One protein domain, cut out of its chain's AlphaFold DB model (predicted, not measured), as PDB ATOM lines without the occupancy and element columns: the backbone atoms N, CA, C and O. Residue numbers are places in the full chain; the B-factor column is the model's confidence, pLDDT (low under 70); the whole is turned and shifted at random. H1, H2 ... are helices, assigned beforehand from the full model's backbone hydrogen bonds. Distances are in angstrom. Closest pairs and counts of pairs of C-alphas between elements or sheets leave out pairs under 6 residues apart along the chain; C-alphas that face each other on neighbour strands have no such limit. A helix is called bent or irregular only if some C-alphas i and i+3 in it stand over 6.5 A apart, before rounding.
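AT A GLANCE: This is residues 8 to 52, 67 to 109 and 138 to 152 of the 153 residues of an uncharacterized protein of Ruminococcus sp (UniProt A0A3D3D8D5). Two long helices, H3 and H4, lie side by side and run opposite ways; H5 crosses over H3 and H6 crosses over H4 on the same side of this pair. H1 packs on the last residues of H5, and the short H2 sits by the ends where H3 begins and H4 ends. The printed part has 103 residues with six named helices, H1 to H6 in order, and no named strand: all helix. It is compact, with a radius of gyration of the C-alphas of 12.9 A, and spans 37 by 36 by 22 A.

HOW THE PARTS SIT: H1, residues 8 to 17, touches H5, residues 90 to 103, through 100 to 103 alone, with Phe 11 and His 103 closest, C-alphas 5.9 A apart. H2, residues 22 to 27, touches no helix. The hub, H3, residues 31 to 50, touches H4, residues 68 to 85, at a shallow tilt of 15 degrees, opposite ways; the closest C-alphas, of Ser 43 and Ala 74, are 5.3 A apart. H3 touches H5 with residues 38 to 45 alone, at a steep tilt of 66 degrees, the closest C-alphas being Cys 41 and Tyr 101, 4.1 A. H4 touches H6, residues 138 to 150, with 71 to 79 alone, at a steep tilt of 52 degrees; the closest C-alphas, of Lys 75 and Ser 148, are 5.2 A apart. Every O i to N i+4 pair is within hydrogen-bond range in H1, H2, H4 and H6, against 14 of 16 in H3 and 8 of 10 in H5.

IN THESE COORDINATES: H1 begins at C-alpha 8 (35.852, -9.237, 0.102). H3, 27.6 A long, has a kink of 29 degrees near residue 44. H4 is 25.8 A long. H5, 20.5 A, is irregular: C-alphas 99 and 102 are 7.4 A apart. H6, 18.3 A, ends at C-alpha 150 (22.189, -32.877, 12.629).

THE WHOLE: The C-alphas farthest apart, of Asp 22 and Pro 52, are 39.1 A apart. Residues 53 to 66 and 110 to 137 are not printed; the C-alpha gaps are 8.6 A and 22.9 A. The links printed whole are tight. No printed residue is under 70 in pLDDT.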
ATOM      1  N   ARG A   8      36.233  -8.139   0.990       93.06
ATOM      2  CA  ARG A   8      35.852  -9.237   0.102       93.06
ATOM      3  C   ARG A   8      36.991  -9.669  -0.826       93.06
ATOM      4  O   ARG A   8      37.323 -10.849  -0.879       93.06
ATOM      5  N   THR A   9      37.656  -8.722  -1.497       92.81
ATOM      6  CA  THR A   9      38.828  -9.022  -2.342       92.81
ATOM      7  C   THR A   9      39.960  -9.652  -1.525       92.81
ATOM      8  O   THR A   9      40.601 -10.601  -1.974       92.81
ATOM      9  N   ALA A  10      40.214  -9.152  -0.313       93.38
ATOM     10  CA  ALA A  10      41.244  -9.706   0.562       93.38
ATOM     11  C   ALA A  10      40.924 -11.130   1.022       93.38
ATOM     12  O   ALA A  10      41.811 -11.987   1.025       93.38
ATOM     13  N   PHE A  11      39.662 -11.409   1.340       96.31
ATOM     14  CA  PHE A  11      39.225 -12.756   1.664       96.31
ATOM     15  C   PHE A  11      39.319 -13.699   0.482       96.31
ATOM     16  O   PHE A  11      39.781 -14.810   0.680       96.31
ATOM     17  N   TYR A  12      38.979 -13.287  -0.741       95.19
ATOM     18  CA  TYR A  12      39.176 -14.155  -1.907       95.19
ATOM     19  C   TYR A  12      40.647 -14.473  -2.148       95.19
ATOM     20  O   TYR A  12      40.983 -15.623  -2.414       95.19
ATOM     21  N   ASN A  13      41.543 -13.508  -1.950       94.25
ATOM     22  CA  ASN A  13      42.981 -13.771  -2.023       94.25
ATOM     23  C   ASN A  13      43.437 -14.771  -0.947       94.25
ATOM     24  O   ASN A  13      44.236 -15.665  -1.226       94.25
ATOM     25  N   LYS A  14      42.920 -14.647   0.281       95.50
ATOM     26  CA  LYS A  14      43.202 -15.582   1.380       95.50
ATOM     27  C   LYS A  14      42.592 -16.960   1.114       95.50
ATOM     28  O   LYS A  14      43.258 -17.975   1.280       95.50
ATOM     29  N   LEU A  15      41.365 -17.003   0.610       96.19
ATOM     30  CA  LEU A  15      40.699 -18.216   0.169       96.19
ATOM     31  C   LEU A  15      41.505 -18.894  -0.938       96.19
ATOM     32  O   LEU A  15      41.619 -20.104  -0.913       96.19
ATOM     33  N   GLN A  16      42.117 -18.180  -1.874       93.50
ATOM     34  CA  GLN A  16      42.945 -18.810  -2.909       93.50
ATOM     35  C   GLN A  16      44.261 -19.390  -2.371       93.50
ATOM     36  O   GLN A  16      44.764 -20.355  -2.940       93.50
ATOM     37  N   SER A  17      44.818 -18.825  -1.294       93.69
ATOM     38  CA  SER A  17      46.089 -19.282  -0.719       93.69
ATOM     39  C   SER A  17      45.952 -20.382   0.335       93.69
ATOM     40  O   SER A  17      46.929 -21.074   0.613       93.69
ATOM     41  N   GLU A  18      44.766 -20.560   0.919       94.75
ATOM     42  CA  GLU A  18      44.503 -21.633   1.883       94.75
ATOM     43  C   GLU A  18      44.557 -23.027   1.232       94.75
ATOM     44  O   GLU A  18      44.045 -23.238   0.129       94.75
ATOM     45  N   GLU A  19      45.086 -24.009   1.960       94.50
ATOM     46  CA  GLU A  19      45.027 -25.417   1.563       94.50
ATOM     47  C   GLU A  19      43.594 -25.960   1.689       94.50
ATOM     48  O   GLU A  19      42.856 -25.615   2.624       94.50
ATOM     49  N   LYS A  20      43.186 -26.779   0.712       94.62
ATOM     50  CA  LYS A  20      41.855 -27.398   0.620       94.62
ATOM     51  C   LYS A  20      41.969 -28.736  -0.078       94.62
ATOM     52  O   LYS A  20      42.879 -28.956  -0.872       94.62
ATOM     53  N   THR A  21      40.958 -29.563   0.126       95.75
ATOM     54  CA  THR A  21      40.734 -30.748  -0.694       95.75
ATOM     55  C   THR A  21      40.431 -30.383  -2.150       95.75
ATOM     56  O   THR A  21      40.019 -29.258  -2.469       95.75
ATOM     57  N   ASP A  22      40.595 -31.358  -3.043       96.38
ATOM     58  CA  ASP A  22      40.247 -31.216  -4.460       96.38
ATOM     59  C   ASP A  22      38.754 -30.910  -4.657       96.38
ATOM     60  O   ASP A  22      38.404 -30.104  -5.520       96.38
ATOM     61  N   GLU A  23      37.879 -31.497  -3.829       96.38
ATOM     62  CA  GLU A  23      36.430 -31.243  -3.832       96.38
ATOM     63  C   GLU A  23      36.130 -29.758  -3.582       96.38
ATOM     64  O   GLU A  23      35.524 -29.091  -4.423       96.38
ATOM     65  N   LEU A  24      36.607 -29.217  -2.456       96.44
ATOM     66  CA  LEU A  24      36.376 -27.818  -2.091       96.44
ATOM     67  C   LEU A  24      37.037 -26.863  -3.084       96.44
ATOM     68  O   LEU A  24      36.453 -25.842  -3.439       96.44
ATOM     69  N   SER A  25      38.226 -27.210  -3.580       95.94
ATOM     70  CA  SER A  25      38.908 -26.437  -4.618       95.94
ATOM     71  C   SER A  25      38.115 -26.395  -5.922       95.94
ATOM     72  O   SER A  25      38.091 -25.362  -6.582       95.94
ATOM     73  N   ALA A  26      37.470 -27.495  -6.318       95.56
ATOM     74  CA  ALA A  26      36.653 -27.541  -7.525       95.56
ATOM     75  C   ALA A  26      35.384 -26.689  -7.382       95.56
ATOM     76  O   ALA A  26      35.060 -25.929  -8.294       95.56
ATOM     77  N   ILE A  27      34.711 -26.772  -6.233       96.12
ATOM     78  CA  ILE A  27      33.489 -26.010  -5.937       96.12
ATOM     79  C   ILE A  27      33.791 -24.512  -5.869       96.12
ATOM     80  O   ILE A  27      33.176 -23.713  -6.572       96.12
ATOM     81  N   LEU A  28      34.806 -24.130  -5.092       95.88
ATOM     82  CA  LEU A  28      35.166 -22.733  -4.834       95.88
ATOM     83  C   LEU A  28      35.959 -22.084  -5.980       95.88
ATOM     84  O   LEU A  28      36.473 -20.982  -5.819       95.88
ATOM     85  N   ARG A  29      36.059 -22.721  -7.154       92.56
ATOM     86  CA  ARG A  29      36.464 -22.045  -8.404       92.56
ATOM     87  C   ARG A  29      35.334 -21.221  -9.012       92.56
ATOM     88  O   ARG A  29      35.606 -20.331  -9.811       92.56
ATOM     89  N   ASN A  30      34.089 -21.547  -8.682       94.12
ATOM     90  CA  ASN A  30      32.923 -20.822  -9.154       94.12
ATOM     91  C   ASN A  30      32.740 -19.523  -8.343       94.12
ATOM     92  O   ASN A  30      32.794 -19.552  -7.115       94.12
ATOM     93  N   GLU A  31      32.517 -18.395  -9.026       94.19
ATOM     94  CA  GLU A  31      32.360 -17.079  -8.383       94.19
ATOM     95  C   GLU A  31      31.137 -17.014  -7.454       94.19
ATOM     96  O   GLU A  31      31.236 -16.471  -6.360       94.19
ATOM     97  N   GLU A  32      30.010 -17.626  -7.831       96.38
ATOM     98  CA  GLU A  32      28.814 -17.723  -6.978       96.38
ATOM     99  C   GLU A  32      29.112 -18.517  -5.697       96.38
ATOM    100  O   GLU A  32      28.732 -18.099  -4.606       96.38
ATOM    101  N   ALA A  33      29.861 -19.618  -5.805       96.75
ATOM    102  CA  ALA A  33      30.266 -20.410  -4.646       96.75
ATOM    103  C   ALA A  33      31.229 -19.649  -3.724       96.75
ATOM    104  O   ALA A  33      31.130 -19.774  -2.505       96.75
ATOM    105  N   GLN A  34      32.144 -18.844  -4.277       96.62
ATOM    106  CA  GLN A  34      33.011 -17.966  -3.483       96.62
ATOM    107  C   GLN A  34      32.205 -16.883  -2.764       96.62
ATOM    108  O   GLN A  34      32.429 -16.636  -1.579       96.62
ATOM    109  N   ASP A  35      31.254 -16.272  -3.468       96.75
ATOM    110  CA  ASP A  35      30.360 -15.249  -2.938       96.75
ATOM    111  C   ASP A  35      29.487 -15.792  -1.797       96.75
ATOM    112  O   ASP A  35      29.389 -15.160  -0.739       96.75
ATOM    113  N   ASP A  36      28.915 -16.980  -1.975       97.88
ATOM    114  CA  ASP A  36      28.155 -17.684  -0.944       97.88
ATOM    115  C   ASP A  36      29.039 -18.089   0.237       97.88
ATOM    116  O   ASP A  36      28.626 -17.960   1.389       97.88
ATOM    117  N   PHE A  37      30.268 -18.543  -0.022       98.19
ATOM    118  CA  PHE A  37      31.200 -18.943   1.030       98.19
ATOM    119  C   PHE A  37      31.667 -17.744   1.865       98.19
ATOM    120  O   PHE A  37      31.792 -17.850   3.085       98.19
ATOM    121  N   TRP A  38      31.865 -16.583   1.233       97.75
ATOM    122  CA  TRP A  38      32.085 -15.316   1.930       97.75
ATOM    123  C   TRP A  38      30.907 -14.971   2.842       97.75
ATOM    124  O   TRP A  38      31.119 -14.670   4.013       97.75
ATOM    125  N   ASN A  39      29.669 -15.054   2.342       97.88
ATOM    126  CA  ASN A  39      28.474 -14.749   3.136       97.88
ATOM    127  C   ASN A  39      28.293 -15.726   4.306       97.88
ATOM    128  O   ASN A  39      27.960 -15.307   5.416       97.88
ATOM    129  N   LEU A  40      28.577 -17.010   4.085       98.31
ATOM    130  CA  LEU A  40      28.619 -18.014   5.141       98.31
ATOM    131  C   LEU A  40      29.641 -17.624   6.214       98.31
ATOM    132  O   LEU A  40      29.285 -17.485   7.381       98.31
ATOM    133  N   CYS A  41      30.894 -17.394   5.825       98.31
ATOM    134  CA  CYS A  41      31.966 -16.990   6.734       98.31
ATOM    135  C   CYS A  41      31.620 -15.707   7.504       98.31
ATOM    136  O   CYS A  41      31.861 -15.618   8.708       98.31
ATOM    137  N   LYS A  42      30.995 -14.739   6.832       97.25
ATOM    138  CA  LYS A  42      30.528 -13.501   7.450       97.25
ATOM    139  C   LYS A  42      29.508 -13.776   8.556       97.25
ATOM    140  O   LYS A  42      29.646 -13.216   9.636       97.25
ATOM    141  N   SER A  43      28.559 -14.693   8.340       97.69
ATOM    142  CA  SER A  43      27.570 -15.044   9.372       97.69
ATOM    143  C   SER A  43      28.198 -15.626  10.647       97.69
ATOM    144  O   SER A  43      27.715 -15.350  11.740       97.69
ATOM    145  N   TYR A  44      29.324 -16.342  10.540       98.00
ATOM    146  CA  TYR A  44      30.076 -16.814  11.711       98.00
ATOM    147  C   TYR A  44      30.774 -15.664  12.444       98.00
ATOM    148  O   TYR A  44      30.691 -15.571  13.668       98.00
ATOM    149  N   ALA A  45      31.444 -14.769  11.712       96.75
ATOM    150  CA  ALA A  45      32.102 -13.607  12.312       96.75
ATOM    151  C   ALA A  45      31.099 -12.673  13.012       96.75
ATOM    152  O   ALA A  45      31.376 -12.130  14.087       96.75
ATOM    153  N   GLU A  46      29.911 -12.516  12.427       95.62
ATOM    154  CA  GLU A  46      28.855 -11.655  12.950       95.62
ATOM    155  C   GLU A  46      28.340 -12.104  14.320       95.62
ATOM    156  O   GLU A  46      28.044 -11.234  15.133       95.62
ATOM    157  N   ILE A  47      28.333 -13.405  14.644       95.81
ATOM    158  CA  ILE A  47      27.942 -13.899  15.980       95.81
ATOM    159  C   ILE A  47      28.772 -13.215  17.078       95.81
ATOM    160  O   ILE A  47      28.228 -12.666  18.041       95.81
ATOM    161  N   GLY A  48      30.101 -13.216  16.932       93.56
ATOM    162  CA  GLY A  48      31.001 -12.595  17.901       93.56
ATOM    163  C   GLY A  48      30.929 -11.067  17.865       93.56
ATOM    164  O   GLY A  48      30.901 -10.400  18.908       93.56
ATOM    165  N   MET A  49      30.827 -10.483  16.670       93.94
ATOM    166  CA  MET A  49      30.775  -9.030  16.498       93.94
ATOM    167  C   MET A  49      29.486  -8.417  17.061       93.94
ATOM    168  O   MET A  49      29.550  -7.365  17.706       93.94
ATOM    169  N   ASN A  50      28.346  -9.090  16.894       94.62
ATOM    170  CA  ASN A  50      27.028  -8.667  17.371       94.62
ATOM    171  C   ASN A  50      26.800  -8.947  18.858       94.62
ATOM    172  O   ASN A  50      25.936  -8.310  19.466       94.62
ATOM    173  N   ALA A  51      27.550  -9.878  19.454       93.25
ATOM    174  CA  ALA A  51      27.415 -10.207  20.866       93.25
ATOM    175  C   ALA A  51      27.618  -8.954  21.741       93.25
ATOM    176  O   ALA A  51      28.668  -8.301  21.631       93.25
ATOM    177  N   PRO A  52      26.667  -8.610  22.632       90.94
ATOM    178  CA  PRO A  52      26.909  -7.646  23.694       90.94
ATOM    179  C   PRO A  52      28.113  -8.071  24.532       90.94
ATOM    180  O   PRO A  52      28.225  -9.229  24.942       90.94
ATOM    181  N   GLN A  67      23.808 -14.167  20.618       90.31
ATOM    182  CA  GLN A  67      22.390 -14.171  20.286       90.31
ATOM    183  C   GLN A  67      22.042 -15.492  19.599       90.31
ATOM    184  O   GLN A  67      22.661 -15.842  18.598       90.31
ATOM    185  N   TYR A  68      21.025 -16.198  20.103       89.19
ATOM    186  CA  TYR A  68      20.563 -17.457  19.499       89.19
ATOM    187  C   TYR A  68      20.215 -17.299  18.017       89.19
ATOM    188  O   TYR A  68      20.533 -18.169  17.222       89.19
ATOM    189  N   THR A  69      19.641 -16.157  17.633       93.56
ATOM    190  CA  THR A  69      19.297 -15.860  16.238       93.56
ATOM    191  C   THR A  69      20.511 -15.830  15.318       93.56
ATOM    192  O   THR A  69      20.421 -16.301  14.192       93.56
ATOM    193  N   ASP A  70      21.649 -15.304  15.776       94.44
ATOM    194  CA  ASP A  70      22.865 -15.247  14.956       94.44
ATOM    195  C   ASP A  70      23.473 -16.647  14.790       94.44
ATOM    196  O   ASP A  70      23.909 -17.013  13.698       94.44
ATOM    197  N   VAL A  71      23.432 -17.457  15.854       94.19
ATOM    198  CA  VAL A  71      23.866 -18.864  15.842       94.19
ATOM    199  C   VAL A  71      22.984 -19.701  14.907       94.19
ATOM    200  O   VAL A  71      23.504 -20.421  14.054       94.19
ATOM    201  N   ASP A  72      21.659 -19.562  15.010       94.69
ATOM    202  CA  ASP A  72      20.700 -20.252  14.141       94.69
ATOM    203  C   ASP A  72      20.867 -19.844  12.674       94.69
ATOM    204  O   ASP A  72      20.882 -20.707  11.799       94.69
ATOM    205  N   ASN A  73      21.081 -18.554  12.395       95.56
ATOM    206  CA  ASN A  73      21.346 -18.081  11.037       95.56
ATOM    207  C   ASN A  73      22.633 -18.691  10.459       95.56
ATOM    208  O   ASN A  73      22.649 -19.108   9.301       95.56
ATOM    209  N   ALA A  74      23.716 -18.767  11.242       97.12
ATOM    210  CA  ALA A  74      24.964 -19.383  10.791       97.12
ATOM    211  C   ALA A  74      24.790 -20.883  10.513       97.12
ATOM    212  O   ALA A  74      25.286 -21.385   9.499       97.12
ATOM    213  N   LYS A  75      24.035 -21.589  11.361       96.94
ATOM    214  CA  LYS A  75      23.649 -22.991  11.148       96.94
ATOM    215  C   LYS A  75      22.849 -23.160   9.856       96.94
ATOM    216  O   LYS A  75      23.225 -23.961   9.001       96.94
ATOM    217  N   ASP A  76      21.790 -22.378   9.668       96.56
ATOM    218  CA  ASP A  76      20.923 -22.478   8.491       96.56
ATOM    219  C   ASP A  76      21.692 -22.173   7.197       96.56
ATOM    220  O   ASP A  76      21.572 -22.906   6.212       96.56
ATOM    221  N   ASN A  77      22.568 -21.161   7.216       97.75
ATOM    222  CA  ASN A  77      23.466 -20.853   6.100       97.75
ATOM    223  C   ASN A  77      24.449 -21.998   5.820       97.75
ATOM    224  O   ASN A  77      24.727 -22.305   4.659       97.75
ATOM    225  N   THR A  78      24.958 -22.652   6.866       98.12
ATOM    226  CA  THR A  78      25.864 -23.803   6.744       98.12
ATOM    227  C   THR A  78      25.159 -24.973   6.064       98.12
ATOM    228  O   THR A  78      25.656 -25.513   5.074       98.12
ATOM    229  N   VAL A  79      23.967 -25.327   6.548       98.00
ATOM    230  CA  VAL A  79      23.130 -26.388   5.974       98.00
ATOM    231  C   VAL A  79      22.773 -26.068   4.522       98.00
ATOM    232  O   VAL A  79      22.877 -26.939   3.652       98.00
ATOM    233  N   ALA A  80      22.389 -24.822   4.236       97.75
ATOM    234  CA  ALA A  80      22.071 -24.369   2.888       97.75
ATOM    235  C   ALA A  80      23.276 -24.491   1.944       97.75
ATOM    236  O   ALA A  80      23.124 -25.019   0.842       97.75
ATOM    237  N   PHE A  81      24.469 -24.076   2.380       98.25
ATOM    238  CA  PHE A  81      25.695 -24.178   1.587       98.25
ATOM    239  C   PHE A  81      26.053 -25.640   1.290       98.25
ATOM    240  O   PHE A  81      26.263 -26.004   0.130       98.25
ATOM    241  N   ILE A  82      26.058 -26.497   2.318       98.06
ATOM    242  CA  ILE A  82      26.374 -27.925   2.172       98.06
ATOM    243  C   ILE A  82      25.413 -28.599   1.190       98.06
ATOM    244  O   ILE A  82      25.858 -29.343   0.315       98.06
ATOM    245  N   ARG A  83      24.108 -28.316   1.289       97.31
ATOM    246  CA  ARG A  83      23.093 -28.861   0.375       97.31
ATOM    247  C   ARG A  83      23.247 -28.320  -1.044       97.31
ATOM    248  O   ARG A  83      23.247 -29.107  -1.987       97.31
ATOM    249  N   LYS A  84      23.401 -27.000  -1.202       97.81
ATOM    250  CA  LYS A  84      23.507 -26.334  -2.511       97.81
ATOM    251  C   LYS A  84      24.687 -26.866  -3.322       97.81
ATOM    252  O   LYS A  84      24.534 -27.131  -4.510       97.81
ATOM    253  N   TYR A  85      25.831 -27.067  -2.671       97.50
ATOM    254  CA  TYR A  85      27.066 -27.501  -3.326       97.50
ATOM    255  C   TYR A  85      27.381 -28.990  -3.146       97.50
ATOM    256  O   TYR A  85      28.417 -29.449  -3.617       97.50
ATOM    257  N   SER A  86      26.476 -29.753  -2.521       95.88
ATOM    258  CA  SER A  86      26.608 -31.202  -2.298       95.88
ATOM    259  C   SER A  86      27.938 -31.600  -1.640       95.88
ATOM    260  O   SER A  86      28.609 -32.522  -2.098       95.88
ATOM    261  N   ILE A  87      28.316 -30.893  -0.570       96.62
ATOM    262  CA  ILE A  87      29.592 -31.095   0.134       96.62
ATOM    263  C   ILE A  87      29.621 -32.467   0.822       96.62
ATOM    264  O   ILE A  87      28.829 -32.741   1.731       96.62
ATOM    265  N   ASN A  88      30.570 -33.319   0.428       94.44
ATOM    266  CA  ASN A  88      30.757 -34.648   1.007       94.44
ATOM    267  C   ASN A  88      31.773 -34.625   2.155       94.44
ATOM    268  O   ASN A  88      31.473 -35.143   3.237       94.44
ATOM    269  N   GLY A  89      32.935 -33.994   1.942       94.19
ATOM    270  CA  GLY A  89      33.992 -33.792   2.937       94.19
ATOM    271  C   GLY A  89      33.632 -32.735   3.986       94.19
ATOM    272  O   GLY A  89      34.195 -31.644   4.002       94.19
ATOM    273  N   LYS A  90      32.665 -33.047   4.858       95.44
ATOM    274  CA  LYS A  90      32.127 -32.109   5.864       95.44
ATOM    275  C   LYS A  90      33.185 -31.639   6.861       95.44
ATOM    276  O   LYS A  90      33.214 -30.459   7.183       95.44
ATOM    277  N   GLU A  91      34.061 -32.533   7.314       96.38
ATOM    278  CA  GLU A  91      35.148 -32.184   8.240       96.38
ATOM    279  C   GLU A  91      36.103 -31.158   7.619       96.38
ATOM    280  O   GLU A  91      36.282 -30.078   8.177       96.38
ATOM    281  N   ASP A  92      36.603 -31.426   6.407       96.94
ATOM    282  CA  ASP A  92      37.482 -30.501   5.679       96.94
ATOM    283  C   ASP A  92      36.805 -29.151   5.397       96.94
ATOM    284  O   ASP A  92      37.447 -28.097   5.404       96.94
ATOM    285  N   PHE A  93      35.493 -29.172   5.155       98.06
ATOM    286  CA  PHE A  93      34.694 -27.968   4.974       98.06
ATOM    287  C   PHE A  93      34.627 -27.125   6.252       98.06
ATOM    288  O   PHE A  93      34.912 -25.928   6.195       98.06
ATOM    289  N   PHE A  94      34.304 -27.724   7.401       98.06
ATOM    290  CA  PHE A  94      34.281 -27.002   8.677       98.06
ATOM    291  C   PHE A  94      35.665 -26.489   9.066       98.06
ATOM    292  O   PHE A  94      35.779 -25.359   9.539       98.06
ATOM    293  N   ASP A  95      36.719 -27.258   8.802       97.56
ATOM    294  CA  ASP A  95      38.096 -26.823   9.017       97.56
ATOM    295  C   ASP A  95      38.445 -25.597   8.162       97.56
ATOM    296  O   ASP A  95      39.070 -24.650   8.649       97.56
ATOM    297  N   LEU A  96      38.008 -25.571   6.899       98.06
ATOM    298  CA  LEU A  96      38.185 -24.411   6.027       98.06
ATOM    299  C   LEU A  96      37.395 -23.194   6.529       98.06
ATOM    300  O   LEU A  96      37.952 -22.095   6.575       98.06
ATOM    301  N   VAL A  97      36.130 -23.377   6.935       98.12
ATOM    302  CA  VAL A  97      35.319 -22.306   7.539       98.12
ATOM    303  C   VAL A  97      36.032 -21.756   8.770       98.12
ATOM    304  O   VAL A  97      36.254 -20.548   8.835       98.12
ATOM    305  N   LYS A  98      36.477 -22.622   9.694       97.38
ATOM    306  CA  LYS A  98      37.158 -22.250  10.946       97.38
ATOM    307  C   LYS A  98      38.402 -21.394  10.706       97.38
ATOM    308  O   LYS A  98      38.652 -20.454  11.458       97.38
ATOM    309  N   ARG A  99      39.166 -21.682   9.646       96.56
ATOM    310  CA  ARG A  99      40.352 -20.895   9.264       96.56
ATOM    311  C   ARG A  99      40.016 -19.544   8.635       96.56
ATOM    312  O   ARG A  99      40.838 -18.633   8.707       96.56
ATOM    313  N   LEU A 100      38.854 -19.407   7.998       97.50
ATOM    314  CA  LEU A 100      38.557 -18.265   7.130       97.50
ATOM    315  C   LEU A 100      37.517 -17.288   7.661       97.50
ATOM    316  O   LEU A 100      37.566 -16.123   7.268       97.50
ATOM    317  N   TYR A 101      36.612 -17.698   8.551       97.50
ATOM    318  CA  TYR A 101      35.485 -16.843   8.927       97.50
ATOM    319  C   TYR A 101      35.911 -15.499   9.534       97.50
ATOM    320  O   TYR A 101      35.335 -14.467   9.205       97.50
ATOM    321  N   VAL A 102      36.994 -15.473  10.316       95.56
ATOM    322  CA  VAL A 102      37.550 -14.237  10.905       95.56
ATOM    323  C   VAL A 102      38.059 -13.230   9.869       95.56
ATOM    324  O   VAL A 102      38.277 -12.067  10.198       95.56
ATOM    325  N   HIS A 103      38.264 -13.658   8.621       95.31
ATOM    326  CA  HIS A 103      38.654 -12.794   7.511       95.31
ATOM    327  C   HIS A 103      37.449 -12.237   6.742       95.31
ATOM    328  O   HIS A 103      37.631 -11.370   5.888       95.31
ATOM    329  N   ALA A 104      36.231 -12.704   7.031       95.88
ATOM    330  CA  ALA A 104      35.001 -12.246   6.393       95.88
ATOM    331  C   ALA A 104      34.394 -11.014   7.082       95.88
ATOM    332  O   ALA A 104      33.208 -10.978   7.404       95.88
ATOM    333  N   VAL A 105      35.235 -10.006   7.332       93.62
ATOM    334  CA  VAL A 105      34.890  -8.810   8.109       93.62
ATOM    335  C   VAL A 105      35.319  -7.554   7.364       93.62
ATOM    336  O   VAL A 105      36.454  -7.468   6.898       93.62
ATOM    337  N   GLU A 106      34.422  -6.572   7.269       91.56
ATOM    338  CA  GLU A 106      34.725  -5.286   6.637       91.56
ATOM    339  C   GLU A 106      35.829  -4.544   7.403       91.56
ATOM    340  O   GLU A 106      35.831  -4.491   8.633       91.56
ATOM    341  N   PHE A 107      36.783  -3.958   6.673       87.06
ATOM    342  CA  PHE A 107      37.976  -3.346   7.273       87.06
ATOM    343  C   PHE A 107      37.673  -2.169   8.204       87.06
ATOM    344  O   PHE A 107      38.457  -1.882   9.107       87.06
ATOM    345  N   ASP A 108      36.563  -1.473   7.974       87.31
ATOM    346  CA  ASP A 108      36.111  -0.316   8.741       87.31
ATOM    347  C   ASP A 108      35.045  -0.661   9.796       87.31
ATOM    348  O   ASP A 108      34.537   0.237  10.472       87.31
ATOM    349  N   ASP A 109      34.727  -1.946  10.002       88.06
ATOM    350  CA  ASP A 109      33.734  -2.348  10.997       88.06
ATOM    351  C   ASP A 109      34.275  -2.169  12.420       88.06
ATOM    352  O   ASP A 109      35.053  -2.976  12.918       88.06
ATOM    353  N   ASP A 138      35.796 -21.880  20.802       93.19
ATOM    354  CA  ASP A 138      35.782 -23.194  20.140       93.19
ATOM    355  C   ASP A 138      34.490 -23.977  20.411       93.19
ATOM    356  O   ASP A 138      33.938 -24.581  19.498       93.19
ATOM    357  N   ASP A 139      33.965 -23.903  21.634       92.69
ATOM    358  CA  ASP A 139      32.717 -24.554  22.041       92.69
ATOM    359  C   ASP A 139      31.507 -24.046  21.247       92.69
ATOM    360  O   ASP A 139      30.658 -24.834  20.836       92.69
ATOM    361  N   ILE A 140      31.448 -22.744  20.962       93.00
ATOM    362  CA  ILE A 140      30.381 -22.158  20.141       93.00
ATOM    363  C   ILE A 140      30.496 -22.610  18.686       93.00
ATOM    364  O   ILE A 140      29.485 -22.932  18.062       93.00
ATOM    365  N   PHE A 141      31.715 -22.664  18.147       96.44
ATOM    366  CA  PHE A 141      31.935 -23.181  16.799       96.44
ATOM    367  C   PHE A 141      31.505 -24.653  16.691       96.44
ATOM    368  O   PHE A 141      30.826 -25.033  15.736       96.44
ATOM    369  N   ASP A 142      31.855 -25.466  17.688       95.50
ATOM    370  CA  ASP A 142      31.529 -26.891  17.729       95.50
ATOM    371  C   ASP A 142      30.020 -27.143  17.872       95.50
ATOM    372  O   ASP A 142      29.501 -28.085  17.263       95.50
ATOM    373  N   ILE A 143      29.295 -26.284  18.601       94.00
ATOM    374  CA  ILE A 143      27.824 -26.303  18.651       94.00
ATOM    375  C   ILE A 143      27.245 -26.081  17.251       94.00
ATOM    376  O   ILE A 143      26.473 -26.909  16.775       94.00
ATOM    377  N   ILE A 144      27.667 -25.023  16.549       96.25
ATOM    378  CA  ILE A 144      27.158 -24.724  15.198       96.25
ATOM    379  C   ILE A 144      27.467 -25.876  14.242       96.25
ATOM    380  O   ILE A 144      26.605 -26.274  13.456       96.25
ATOM    381  N   LYS A 145      28.682 -26.434  14.311       96.94
ATOM    382  CA  LYS A 145      29.089 -27.597  13.517       96.94
ATOM    383  C   LYS A 145      28.171 -28.791  13.768       96.94
ATOM    384  O   LYS A 145      27.652 -29.362  12.811       96.94
ATOM    385  N   THR A 146      27.969 -29.153  15.032       96.62
ATOM    386  CA  THR A 146      27.142 -30.301  15.428       96.62
ATOM    387  C   THR A 146      25.697 -30.113  14.972       96.62
ATOM    388  O   THR A 146      25.175 -30.946  14.236       96.62
ATOM    389  N   ASP A 147      25.097 -28.967  15.292       95.06
ATOM    390  CA  ASP A 147      23.705 -28.668  14.949       95.06
ATOM    391  C   ASP A 147      23.484 -28.603  13.427       95.06
ATOM    392  O   ASP A 147      22.440 -29.012  12.915       95.06
ATOM    393  N   SER A 148      24.478 -28.116  12.677       95.75
ATOM    394  CA  SER A 148      24.430 -28.102  11.210       95.75
ATOM    395  C   SER A 148      24.471 -29.514  10.632       95.75
ATOM    396  O   SER A 148      23.764 -29.801   9.669       95.75
ATOM    397  N   LEU A 149      25.295 -30.401  11.196       95.62
ATOM    398  CA  LEU A 149      25.369 -31.798  10.771       95.62
ATOM    399  C   LEU A 149      24.074 -32.552  11.087       95.62
ATOM    400  O   LEU A 149      23.595 -33.303  10.238       95.62
ATOM    401  N   ASP A 150      23.479 -32.302  12.250       93.94
ATOM    402  CA  ASP A 150      22.189 -32.877  12.629       93.94
ATOM    403  C   ASP A 150      21.065 -32.405  11.701       93.94
ATOM    404  O   ASP A 150      20.238 -33.211  11.278       93.94
ATOM    405  N   GLY A 151      21.079 -31.131  11.295       88.94
ATOM    406  CA  GLY A 151      20.112 -30.559  10.353       88.94
ATOM    407  C   GLY A 151      20.212 -31.078   8.910       88.94
ATOM    408  O   GLY A 151      19.349 -30.751   8.087       88.94
ATOM    409  N   LEU A 152      21.250 -31.854   8.574       89.62
ATOM    410  CA  LEU A 152      21.407 -32.501   7.266       89.62
ATOM    411  C   LEU A 152      20.756 -33.887   7.186       89.62
ATOM    412  O   LEU A 152      20.534 -34.349   6.063       89.62
TER     413      LEU A 152